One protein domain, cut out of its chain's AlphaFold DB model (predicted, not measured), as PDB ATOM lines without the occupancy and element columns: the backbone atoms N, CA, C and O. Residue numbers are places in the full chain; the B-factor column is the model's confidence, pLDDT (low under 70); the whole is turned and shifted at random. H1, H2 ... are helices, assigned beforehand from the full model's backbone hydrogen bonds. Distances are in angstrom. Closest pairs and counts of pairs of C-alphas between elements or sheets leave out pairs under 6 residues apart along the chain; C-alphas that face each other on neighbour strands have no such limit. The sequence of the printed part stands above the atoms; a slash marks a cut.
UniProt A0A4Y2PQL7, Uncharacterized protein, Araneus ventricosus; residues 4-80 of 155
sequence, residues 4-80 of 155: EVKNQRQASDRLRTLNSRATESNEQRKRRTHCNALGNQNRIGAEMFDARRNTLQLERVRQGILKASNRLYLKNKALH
ATOM      1  N   GLU A   4     139.469 196.767 263.215       80.44
ATOM      2  CA  GLU A   4     139.201 197.404 261.921       80.44
ATOM      3  C   GLU A   4     138.106 196.685 261.134       80.44
ATOM      4  O   GLU A   4     137.202 197.327 260.604       80.44
ATOM      5  N   VAL A   5     138.110 195.349 261.147       84.25
ATOM      6  CA  VAL A   5     137.086 194.533 260.474       84.25
ATOM      7  C   VAL A   5     135.709 194.750 261.113       84.25
ATOM      8  O   VAL A   5     134.697 194.827 260.415       84.25
ATOM      9  N   LYS A   6     135.651 194.911 262.442       85.00
ATOM     10  CA  LYS A   6     134.402 195.236 263.154       85.00
ATOM     11  C   LYS A   6     133.891 196.634 262.792       85.00
ATOM     12  O   LYS A   6     132.698 196.785 262.531       85.00
ATOM     13  N   ASN A   7     134.778 197.628 262.728       89.12
ATOM     14  CA  ASN A   7     134.419 199.001 262.359       89.12
ATOM     15  C   ASN A   7     133.915 199.102 260.916       89.12
ATOM     16  O   ASN A   7     132.884 199.728 260.672       89.12
ATOM     17  N   GLN A   8     134.589 198.446 259.972       88.94
ATOM     18  CA  GLN A   8     134.175 198.420 258.567       88.94
ATOM     19  C   GLN A   8     132.801 197.763 258.396       88.94
ATOM     20  O   GLN A   8     131.930 198.309 257.715       88.94
ATOM     21  N   ARG A   9     132.561 196.634 259.078       89.00
ATOM     22  CA  ARG A   9     131.249 195.973 259.069       89.00
ATOM     23  C   ARG A   9     130.157 196.881 259.631       89.00
ATOM     24  O   ARG A   9     129.107 197.023 259.012       89.00
ATOM     25  N   GLN A  10     130.423 197.559 260.749       90.75
ATOM     26  CA  GLN A  10     129.462 198.479 261.355       90.75
ATOM     27  C   GLN A  10     129.158 199.687 260.451       90.75
ATOM     28  O   GLN A  10     128.007 200.118 260.376       90.75
ATOM     29  N   ALA A  11     130.159 200.225 259.751       90.06
ATOM     30  CA  ALA A  11     129.971 201.308 258.788       90.06
ATOM     31  C   ALA A  11     129.102 200.865 257.597       90.06
ATOM     32  O   ALA A  11     128.158 201.566 257.229       90.06
ATOM     33  N   SER A  12     129.358 199.670 257.059       92.50
ATOM     34  CA  SER A  12     128.560 199.078 255.979       92.50
ATOM     35  C   SER A  12     127.108 198.813 256.402       92.50
ATOM     36  O   SER A  12     126.169 199.186 255.697       92.50
ATOM     37  N   ASP A  13     126.890 198.274 257.607       93.50
ATOM     38  CA  ASP A  13     125.549 198.047 258.160       93.50
ATOM     39  C   ASP A  13     124.760 199.357 258.344       93.50
ATOM     40  O   ASP A  13     123.551 199.408 258.074       93.50
ATOM     41  N   ARG A  14     125.433 200.439 258.766       92.25
ATOM     42  CA  ARG A  14     124.829 201.778 258.870       92.25
ATOM     43  C   ARG A  14     124.420 202.310 257.500       92.25
ATOM     44  O   ARG A  14     123.284 202.756 257.358       92.25
ATOM     45  N   LEU A  15     125.304 202.227 256.502       93.06
ATOM     46  CA  LEU A  15     125.021 202.672 255.132       93.06
ATOM     47  C   LEU A  15     123.851 201.900 254.515       93.06
ATOM     48  O   LEU A  15     122.929 202.514 253.982       93.06
ATOM     49  N   ARG A  16     123.822 200.571 254.673       92.06
ATOM     50  CA  ARG A  16     122.694 199.737 254.229       92.06
ATOM     51  C   ARG A  16     121.380 200.207 254.850       92.06
ATOM     52  O   ARG A  16     120.397 200.405 254.145       92.06
ATOM     53  N   THR A  17     121.378 200.428 256.163       91.69
ATOM     54  CA  THR A  17     120.186 200.877 256.895       91.69
ATOM     55  C   THR A  17     119.706 202.254 256.428       91.69
ATOM     56  O   THR A  17     118.501 202.474 256.330       91.69
ATOM     57  N   LEU A  18     120.623 203.185 256.143       91.75
ATOM     58  CA  LEU A  18     120.281 204.513 255.625       91.75
ATOM     59  C   LEU A  18     119.638 204.422 254.241       91.75
ATOM     60  O   LEU A  18     118.565 204.988 254.041       91.75
ATOM     61  N   ASN A  19     120.235 203.652 253.331       93.50
ATOM     62  CA  ASN A  19     119.709 203.477 251.978       93.50
ATOM     63  C   ASN A  19     118.321 202.824 251.988       93.50
ATOM     64  O   ASN A  19     117.411 203.329 251.338       93.50
ATOM     65  N   SER A  20     118.106 201.781 252.798       90.12
ATOM     66  CA  SER A  20     116.779 201.161 252.933       90.12
ATOM     67  C   SER A  20     115.723 202.113 253.506       90.12
ATOM     68  O   SER A  20     114.557 202.017 253.138       90.12
ATOM     69  N   ARG A  21     116.107 203.037 254.400       90.25
ATOM     70  CA  ARG A  21     115.196 204.063 254.943       90.25
ATOM     71  C   ARG A  21     114.906 205.177 253.942       90.25
ATOM     72  O   ARG A  21     113.819 205.744 253.984       90.25
ATOM     73  N   ALA A  22     115.855 205.506 253.067       90.19
ATOM     74  CA  ALA A  22     115.674 206.533 252.046       90.19
ATOM     75  C   ALA A  22     114.628 206.119 251.001       90.19
ATOM     76  O   ALA A  22     113.857 206.955 250.542       90.19
ATOM     77  N   THR A  23     114.558 204.824 250.680       92.19
ATOM     78  CA  THR A  23     113.617 204.267 249.696       92.19
ATOM     79  C   THR A  23     112.320 203.734 250.315       92.19
ATOM     80  O   THR A  23     111.533 203.097 249.619       92.19
ATOM     81  N   GLU A  24     112.088 203.929 251.619       94.06
ATOM     82  CA  GLU A  24     110.913 203.371 252.302       94.06
ATOM     83  C   GLU A  24     109.620 204.135 251.951       94.06
ATOM     84  O   GLU A  24     109.584 205.369 251.938       94.06
ATOM     85  N   SER A  25     108.526 203.399 251.733       95.25
ATOM     86  CA  SER A  25     107.185 203.977 251.586       95.25
ATOM     87  C   SER A  25     106.678 204.554 252.915       95.25
ATOM     88  O   SER A  25     107.075 204.122 253.999       95.25
ATOM     89  N   ASN A  26     105.736 205.498 252.851       93.25
ATOM     90  CA  ASN A  26     105.122 206.099 254.035       93.25
ATOM     91  C   ASN A  26     104.462 205.047 254.953       93.25
ATOM     92  O   ASN A  26     104.592 205.116 256.173       93.25
ATOM     93  N   GLU A  27     103.830 204.015 254.389       94.19
ATOM     94  CA  GLU A  27     103.231 202.937 255.191       94.19
ATOM     95  C   GLU A  27     104.278 202.038 255.857       94.19
ATOM     96  O   GLU A  27     104.138 201.658 257.021       94.19
ATOM     97  N   GLN A  28     105.387 201.755 255.169       91.75
ATOM     98  CA  GLN A  28     106.514 201.024 255.756       91.75
ATOM     99  C   GLN A  28     107.158 201.829 256.891       91.75
ATOM    100  O   GLN A  28     107.463 201.272 257.948       91.75
ATOM    101  N   ARG A  29     107.275 203.151 256.722       91.94
ATOM    102  CA  ARG A  29     107.748 204.073 257.759       91.94
ATOM    103  C   ARG A  29     106.847 204.061 258.989       91.94
ATOM    104  O   ARG A  29     107.356 203.941 260.102       91.94
ATOM    105  N   LYS A  30     105.524 204.152 258.812       94.38
ATOM    106  CA  LYS A  30     104.554 204.093 259.921       94.38
ATOM    107  C   LYS A  30     104.652 202.773 260.678       94.38
ATOM    108  O   LYS A  30     104.786 202.792 261.900       94.38
ATOM    109  N   ARG A  31     104.670 201.640 259.965       93.25
ATOM    110  CA  ARG A  31     104.835 200.303 260.565       93.25
ATOM    111  C   ARG A  31     106.143 200.195 261.345       93.25
ATOM    112  O   ARG A  31     106.127 199.760 262.491       93.25
ATOM    113  N   ARG A  32     107.260 200.665 260.779       92.75
ATOM    114  CA  ARG A  32     108.564 200.689 261.457       92.75
ATOM    115  C   ARG A  32     108.530 201.535 262.730       92.75
ATOM    116  O   ARG A  32     109.017 201.087 263.762       92.75
ATOM    117  N   THR A  33     107.958 202.735 262.683       92.00
ATOM    118  CA  THR A  33     107.826 203.605 263.864       92.00
ATOM    119  C   THR A  33     106.951 202.960 264.936       92.00
ATOM    120  O   THR A  33     107.329 202.976 266.103       92.00
ATOM    121  N   HIS A  34     105.839 202.336 264.544       93.12
ATOM    122  CA  HIS A  34     104.960 201.607 265.457       93.12
ATOM    123  C   HIS A  34     105.680 200.423 266.124       93.12
ATOM    124  O   HIS A  34     105.672 200.303 267.346       93.12
ATOM    125  N   CYS A  35     106.383 199.589 265.351       91.94
ATOM    126  CA  CYS A  35     107.181 198.484 265.891       91.94
ATOM    127  C   CYS A  35     108.312 198.975 266.807       91.94
ATOM    128  O   CYS A  35     108.548 198.385 267.859       91.94
ATOM    129  N   ASN A  36     108.982 200.076 266.453       92.25
ATOM    130  CA  ASN A  36     110.012 200.687 267.293       92.25
ATOM    131  C   ASN A  36     109.434 201.214 268.615       92.25
ATOM    132  O   ASN A  36     110.058 201.043 269.662       92.25
ATOM    133  N   ALA A  37     108.255 201.841 268.576       89.81
ATOM    134  CA  ALA A  37     107.563 202.334 269.763       89.81
ATOM    135  C   ALA A  37     107.177 201.181 270.699       89.81
ATOM    136  O   ALA A  37     107.489 201.238 271.887       89.81
ATOM    137  N   LEU A  38     106.601 200.105 270.152       89.94
ATOM    138  CA  LEU A  38     106.232 198.908 270.911       89.94
ATOM    139  C   LEU A  38     107.460 198.221 271.528       89.94
ATOM    140  O   LEU A  38     107.458 197.870 272.705       89.94
ATOM    141  N   GLY A  39     108.548 198.086 270.764       86.50
ATOM    142  CA  GLY A  39     109.810 197.543 271.271       86.50
ATOM    143  C   GLY A  39     110.401 198.390 272.402       86.50
ATOM    144  O   GLY A  39     110.873 197.851 273.403       86.50
ATOM    145  N   ASN A  40     110.329 199.718 272.286       83.31
ATOM    146  CA  ASN A  40     110.768 200.620 273.346       83.31
ATOM    147  C   ASN A  40     109.880 200.520 274.596       83.31
ATOM    148  O   ASN A  40     110.408 200.509 275.704       83.31
ATOM    149  N   GLN A  41     108.562 200.400 274.432       82.31
ATOM    150  CA  GLN A  41     107.622 200.211 275.538       82.31
ATOM    151  C   GLN A  41     107.897 198.906 276.296       82.31
ATOM    152  O   GLN A  41     107.977 198.920 277.521       82.31
ATOM    153  N   ASN A  42     108.133 197.806 275.578       82.69
ATOM    154  CA  ASN A  42     108.479 196.517 276.180       82.69
ATOM    155  C   ASN A  42     109.830 196.567 276.906       82.69
ATOM    156  O   ASN A  42     109.962 196.020 277.997       82.69
ATOM    157  N   ARG A  43     110.821 197.272 276.343       75.50
ATOM    158  CA  ARG A  43     112.122 197.490 276.991       75.50
ATOM    159  C   ARG A  43     111.974 198.274 278.293       75.50
ATOM    160  O   ARG A  43     112.527 197.853 279.297       75.50
ATOM    161  N   ILE A  44     111.199 199.361 278.290       72.88
ATOM    162  CA  ILE A  44     110.921 200.166 279.492       72.88
ATOM    163  C   ILE A  44     110.150 199.347 280.537       72.88
ATOM    164  O   ILE A  44     110.446 199.444 281.723       72.88
ATOM    165  N   GLY A  45     109.190 198.517 280.117       69.88
ATOM    166  CA  GLY A  45     108.454 197.624 281.017       69.88
ATOM    167  C   GLY A  45     109.328 196.541 281.662       69.88
ATOM    168  O   GLY A  45     109.044 196.117 282.776       69.88
ATOM    169  N   ALA A  46     110.406 196.133 280.987       72.00
ATOM    170  CA  ALA A  46     111.380 195.157 281.473       72.00
ATOM    171  C   ALA A  46     112.588 195.783 282.207       72.00
ATOM    172  O   ALA A  46     113.455 195.055 282.691       72.00
ATOM    173  N   GLU A  47     112.689 197.117 282.287       69.38
ATOM    174  CA  GLU A  47     113.802 197.796 282.958       69.38
ATOM    175  C   GLU A  47     113.707 197.651 284.488       69.38
ATOM    176  O   GLU A  47     112.739 198.075 285.122       69.38
ATOM    177  N   MET A  48     114.757 197.095 285.105       70.12
ATOM    178  CA  MET A  48     114.906 197.059 286.564       70.12
ATOM    179  C   MET A  48     114.997 198.477 287.155       70.12
ATOM    180  O   MET A  48     115.467 199.419 286.511       70.12
ATOM    181  N   PHE A  49     114.606 198.615 288.424       63.03
ATOM    182  CA  PHE A  49     114.538 199.893 289.145       63.03
ATOM    183  C   PHE A  49     115.826 200.740 289.051       63.03
ATOM    184  O   PHE A  49     115.757 201.952 288.831       63.03
ATOM    185  N   ASP A  50     117.005 200.115 289.130       60.69
ATOM    186  CA  ASP A  50     118.293 200.818 289.054       60.69
ATOM    187  C   ASP A  50     118.665 201.284 287.639       60.69
ATOM    188  O   ASP A  50     119.258 202.356 287.474       60.69
ATOM    189  N   ALA A  51     118.256 200.550 286.599       67.44
ATOM    190  CA  ALA A  51     118.425 200.977 285.210       67.44
ATOM    191  C   ALA A  51     117.561 202.212 284.910       67.44
ATOM    192  O   ALA A  51     118.054 203.185 284.334       67.44
ATOM    193  N   ARG A  52     116.316 202.223 285.408       68.00
ATOM    194  CA  ARG A  52     115.396 203.366 285.308       68.00
ATOM    195  C   ARG A  52     115.908 204.595 286.063       68.00
ATOM    196  O   ARG A  52     115.786 205.721 285.586       68.00
ATOM    197  N   ARG A  53     116.509 204.410 287.243       67.56
ATOM    198  CA  ARG A  53     117.134 205.510 287.994       67.56
ATOM    199  C   ARG A  53     118.296 206.118 287.203       67.56
ATOM    200  O   ARG A  53     118.371 207.342 287.105       67.56
ATOM    201  N   ASN A  54     119.163 205.298 286.612       71.44
ATOM    202  CA  ASN A  54     120.310 205.769 285.834       71.44
ATOM    203  C   ASN A  54     119.916 206.478 284.528       71.44
ATOM    204  O   ASN A  54     120.514 207.503 284.201       71.44
ATOM    205  N   THR A  55     118.891 206.012 283.807       69.88
ATOM    206  CA  THR A  55     118.387 206.705 282.605       69.88
ATOM    207  C   THR A  55     117.787 208.065 282.952       69.88
ATOM    208  O   THR A  55     118.152 209.063 282.333       69.88
ATOM    209  N   LEU A  56     116.970 208.143 284.007       72.62
ATOM    210  CA  LEU A  56     116.406 209.407 284.497       72.62
ATOM    211  C   LEU A  56     117.479 210.378 285.019       72.62
ATOM    212  O   LEU A  56     117.336 211.596 284.890       72.62
ATOM    213  N   GLN A  57     118.553 209.874 285.636       73.62
ATOM    214  CA  GLN A  57     119.708 210.694 286.019       73.62
ATOM    215  C   GLN A  57     120.441 211.220 284.775       73.62
ATOM    216  O   GLN A  57     120.692 212.419 284.682       73.62
ATOM    217  N   LEU A  58     120.711 210.371 283.779       74.25
ATOM    218  CA  LEU A  58     121.380 210.770 282.537       74.25
ATOM    219  C   LEU A  58     120.561 211.783 281.720       74.25
ATOM    220  O   LEU A  58     121.123 212.732 281.176       74.25
ATOM    221  N   GLU A  59     119.239 211.624 281.649       70.75
ATOM    222  CA  GLU A  59     118.345 212.597 281.011       70.75
ATOM    223  C   GLU A  59     118.337 213.938 281.748       70.75
ATOM    224  O   GLU A  59     118.425 214.984 281.100       70.75
ATOM    225  N   ARG A  60     118.329 213.930 283.089       67.56
ATOM    226  CA  ARG A  60     118.489 215.152 283.893       67.56
ATOM    227  C   ARG A  60     119.831 215.832 283.644       67.56
ATOM    228  O   ARG A  60     119.854 217.051 283.490       67.56
ATOM    229  N   VAL A  61     120.923 215.074 283.536       72.38
ATOM    230  CA  VAL A  61     122.241 215.624 283.182       72.38
ATOM    231  C   VAL A  61     122.212 216.234 281.779       72.38
ATOM    232  O   VAL A  61     122.645 217.368 281.612       72.38
ATOM    233  N   ARG A  62     121.639 215.558 280.775       65.62
ATOM    234  CA  ARG A  62     121.523 216.091 279.402       65.62
ATOM    235  C   ARG A  62     120.685 217.369 279.335       65.62
ATOM    236  O   ARG A  62     121.101 218.336 278.702       65.62
ATOM    237  N   GLN A  63     119.541 217.406 280.016       61.44
ATOM    238  CA  GLN A  63     118.726 218.621 280.121       61.44
ATOM    239  C   GLN A  63     119.454 219.734 280.888       61.44
ATOM    240  O   GLN A  63     119.354 220.905 280.518       61.44
ATOM    241  N   GLY A  64     120.211 219.383 281.930       60.28
ATOM    242  CA  GLY A  64     121.067 220.302 282.680       60.28
ATOM    243  C   GLY A  64     122.181 220.903 281.821       60.28
ATOM    244  O   GLY A  64     122.393 222.111 281.874       60.28
ATOM    245  N   ILE A  65     122.824 220.097 280.970       59.00
ATOM    246  CA  ILE A  65     123.847 220.538 280.012       59.00
ATOM    247  C   ILE A  65     123.251 221.543 279.021       59.00
ATOM    248  O   ILE A  65     123.806 222.623 278.872       59.00
ATOM    249  N   LEU A  66     122.088 221.265 278.418       56.75
ATOM    250  CA  LEU A  66     121.439 222.191 277.473       56.75
ATOM    251  C   LEU A  66     121.064 223.537 278.119       56.75
ATOM    252  O   LEU A  66     121.241 224.597 277.513       56.75
ATOM    253  N   LYS A  67     120.591 223.520 279.371       55.75
ATOM    254  CA  LYS A  67     120.313 224.744 280.142       55.75
ATOM    255  C   LYS A  67     121.598 225.495 280.516       55.75
ATOM    256  O   LYS A  67     121.629 226.722 280.444       55.75
ATOM    257  N   ALA A  68     122.669 224.783 280.865       51.62
ATOM    258  CA  ALA A  68     123.978 225.363 281.164       51.62
ATOM    259  C   ALA A  68     124.667 225.955 279.919       51.62
ATOM    260  O   ALA A  68     125.296 227.010 280.015       51.62
ATOM    261  N   SER A  69     124.497 225.339 278.744       58.25
ATOM    262  CA  SER A  69     125.049 225.813 277.469       58.25
ATOM    263  C   SER A  69     124.519 227.197 277.080       58.25
ATOM    264  O   SER A  69     125.297 228.043 276.644       58.25
ATOM    265  N   ASN A  70     123.235 227.489 277.321       55.38
ATOM    266  CA  ASN A  70     122.696 228.833 277.081       55.38
ATOM    267  C   ASN A  70     123.229 229.884 278.070       55.38
ATOM    268  O   ASN A  70     123.496 231.018 277.675       55.38
ATOM    269  N   ARG A  71     123.450 229.512 279.338       58.66
ATOM    270  CA  ARG A  71     124.070 230.410 280.325       58.66
ATOM    271  C   ARG A  71     125.518 230.755 279.955       58.66
ATOM    272  O   ARG A  71     125.961 231.871 280.217       58.66
ATOM    273  N   LEU A  72     126.244 229.822 279.336       59.16
ATOM    274  CA  LEU A  72     127.598 230.060 278.829       59.16
ATOM    275  C   LEU A  72     127.603 231.011 277.620       59.16
ATOM    276  O   LEU A  72     128.477 231.868 277.535       59.16
ATOM    277  N   TYR A  73     126.609 230.912 276.730       64.81
ATOM    278  CA  TYR A  73     126.523 231.711 275.499       64.81
ATOM    279  C   TYR A  73     126.331 233.218 275.734       64.81
ATOM    280  O   TYR A  73     126.809 234.026 274.942       64.81
ATOM    281  N   LEU A  74     125.646 233.619 276.809       69.25
ATOM    282  CA  LEU A  74     125.397 235.033 277.131       69.25
ATOM    283  C   LEU A  74     126.441 235.635 278.086       69.25
ATOM    284  O   LEU A  74     126.379 236.825 278.402       69.25
ATOM    285  N   LYS A  75     127.410 234.838 278.551       73.44
ATOM    286  CA  LYS A  75     128.416 235.287 279.517       73.44
ATOM    287  C   LYS A  75     129.258 236.417 278.917       73.44
ATOM    288  O   LYS A  75     129.849 236.254 277.857       73.44
ATOM    289  N   ASN A  76     129.307 237.558 279.605       73.25
ATOM    290  CA  ASN A  76     130.047 238.769 279.218       73.25
ATOM    291  C   ASN A  76     129.650 239.410 277.876       73.25
ATOM    292  O   ASN A  76     130.274 240.391 277.478       73.25
ATOM    293  N   LYS A  77     128.586 238.944 277.204       71.94
ATOM    294  CA  LYS A  77     128.137 239.558 275.944       71.94
ATOM    295  C   LYS A  77     127.700 241.014 276.100       71.94
ATOM    296  O   LYS A  77     127.829 241.778 275.160       71.94
ATOM    297  N   ALA A  78     127.266 241.425 277.292       73.50
ATOM    298  CA  ALA A  78     126.945 242.825 277.569       73.50
ATOM    299  C   ALA A  78     128.162 243.770 277.469       73.50
ATOM    300  O   ALA A  78     127.981 244.952 277.199       73.50
ATOM    301  N   LEU A  79     129.389 243.266 277.664       80.12
ATOM    302  CA  LEU A  79     130.619 244.062 277.535       80.12
ATOM    303  C   LEU A  79     131.016 244.283 276.068       80.12
ATOM    304  O   LEU A  79     131.736 245.226 275.758       80.12
ATOM    305  N   HIS A  80     130.534 243.421 275.173       81.00
ATOM    306  CA  HIS A  80     130.769 243.489 273.737       81.00
ATOM    307  C   HIS A  80     129.435 243.718 273.033       81.00
ATOM    308  O   HIS A  80     128.807 242.777 272.545       81.00
TER     309      HIS A  80
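This is residues 4 to 80 of the 155 residues of an uncharacterized protein of Araneus ventricosus (UniProt A0A4Y2PQL7). Three helices follow one another end to end like a thin rod folded at two corners, with no packed core. H2 and H3 make an open V, and H1 runs off from the beginning of H2, out of the plane of that V; a short tail, residues 74 to 80, carries on past H3. The printed part has 77 residues with three named helices, in the order H1, H2, H3, and no named strand; the class is all helix. The whole is extended, with a radius of gyration of the C-alphas of 20.0 A and spans of 53 by 36 by 35 A.

H1, residues 4 to 22, and H2, residues 26 to 45, are close but not clearly touching; their closest C-alphas, of Arg 21 and Arg 29, are 8.0 A apart. They run opposite ways at a steep tilt of 54 degrees, with centres 21.2 A apart. H3, residues 49 to 73, is apart from H2, but only just, the closest C-alphas being 8.0 A apart. H1 and H3 are apart. Every O i to N i+4 pair is within hydrogen-bond range in H1 and H2; in H3 19 of 21 are.

H1 begins at C-alpha 4 (139.201, 197.404, 261.921) and is 27.1 A long from first to last C-alpha. H2 is 28.5 A long and begins at C-alpha 26 (105.122, 206.099, 254.035). H3, the longest at 25 residues and 36.6 A, ends at C-alpha 73 (126.523, 231.711, 275.499).

The two C-alphas farthest apart, of Glu 27 and Leu 79, are 54.2 A apart. Residues 4 to 20, 33 to 43, 45 to 51 and 53 to 80 stand free. Both links are tight, with 3 residues each, and the printed part has no cut. The mean pLDDT of the printed part is 79.0; it is 64 in H3, and 22 residues are under 70, among them residues 49 to 53 and 62 to 74.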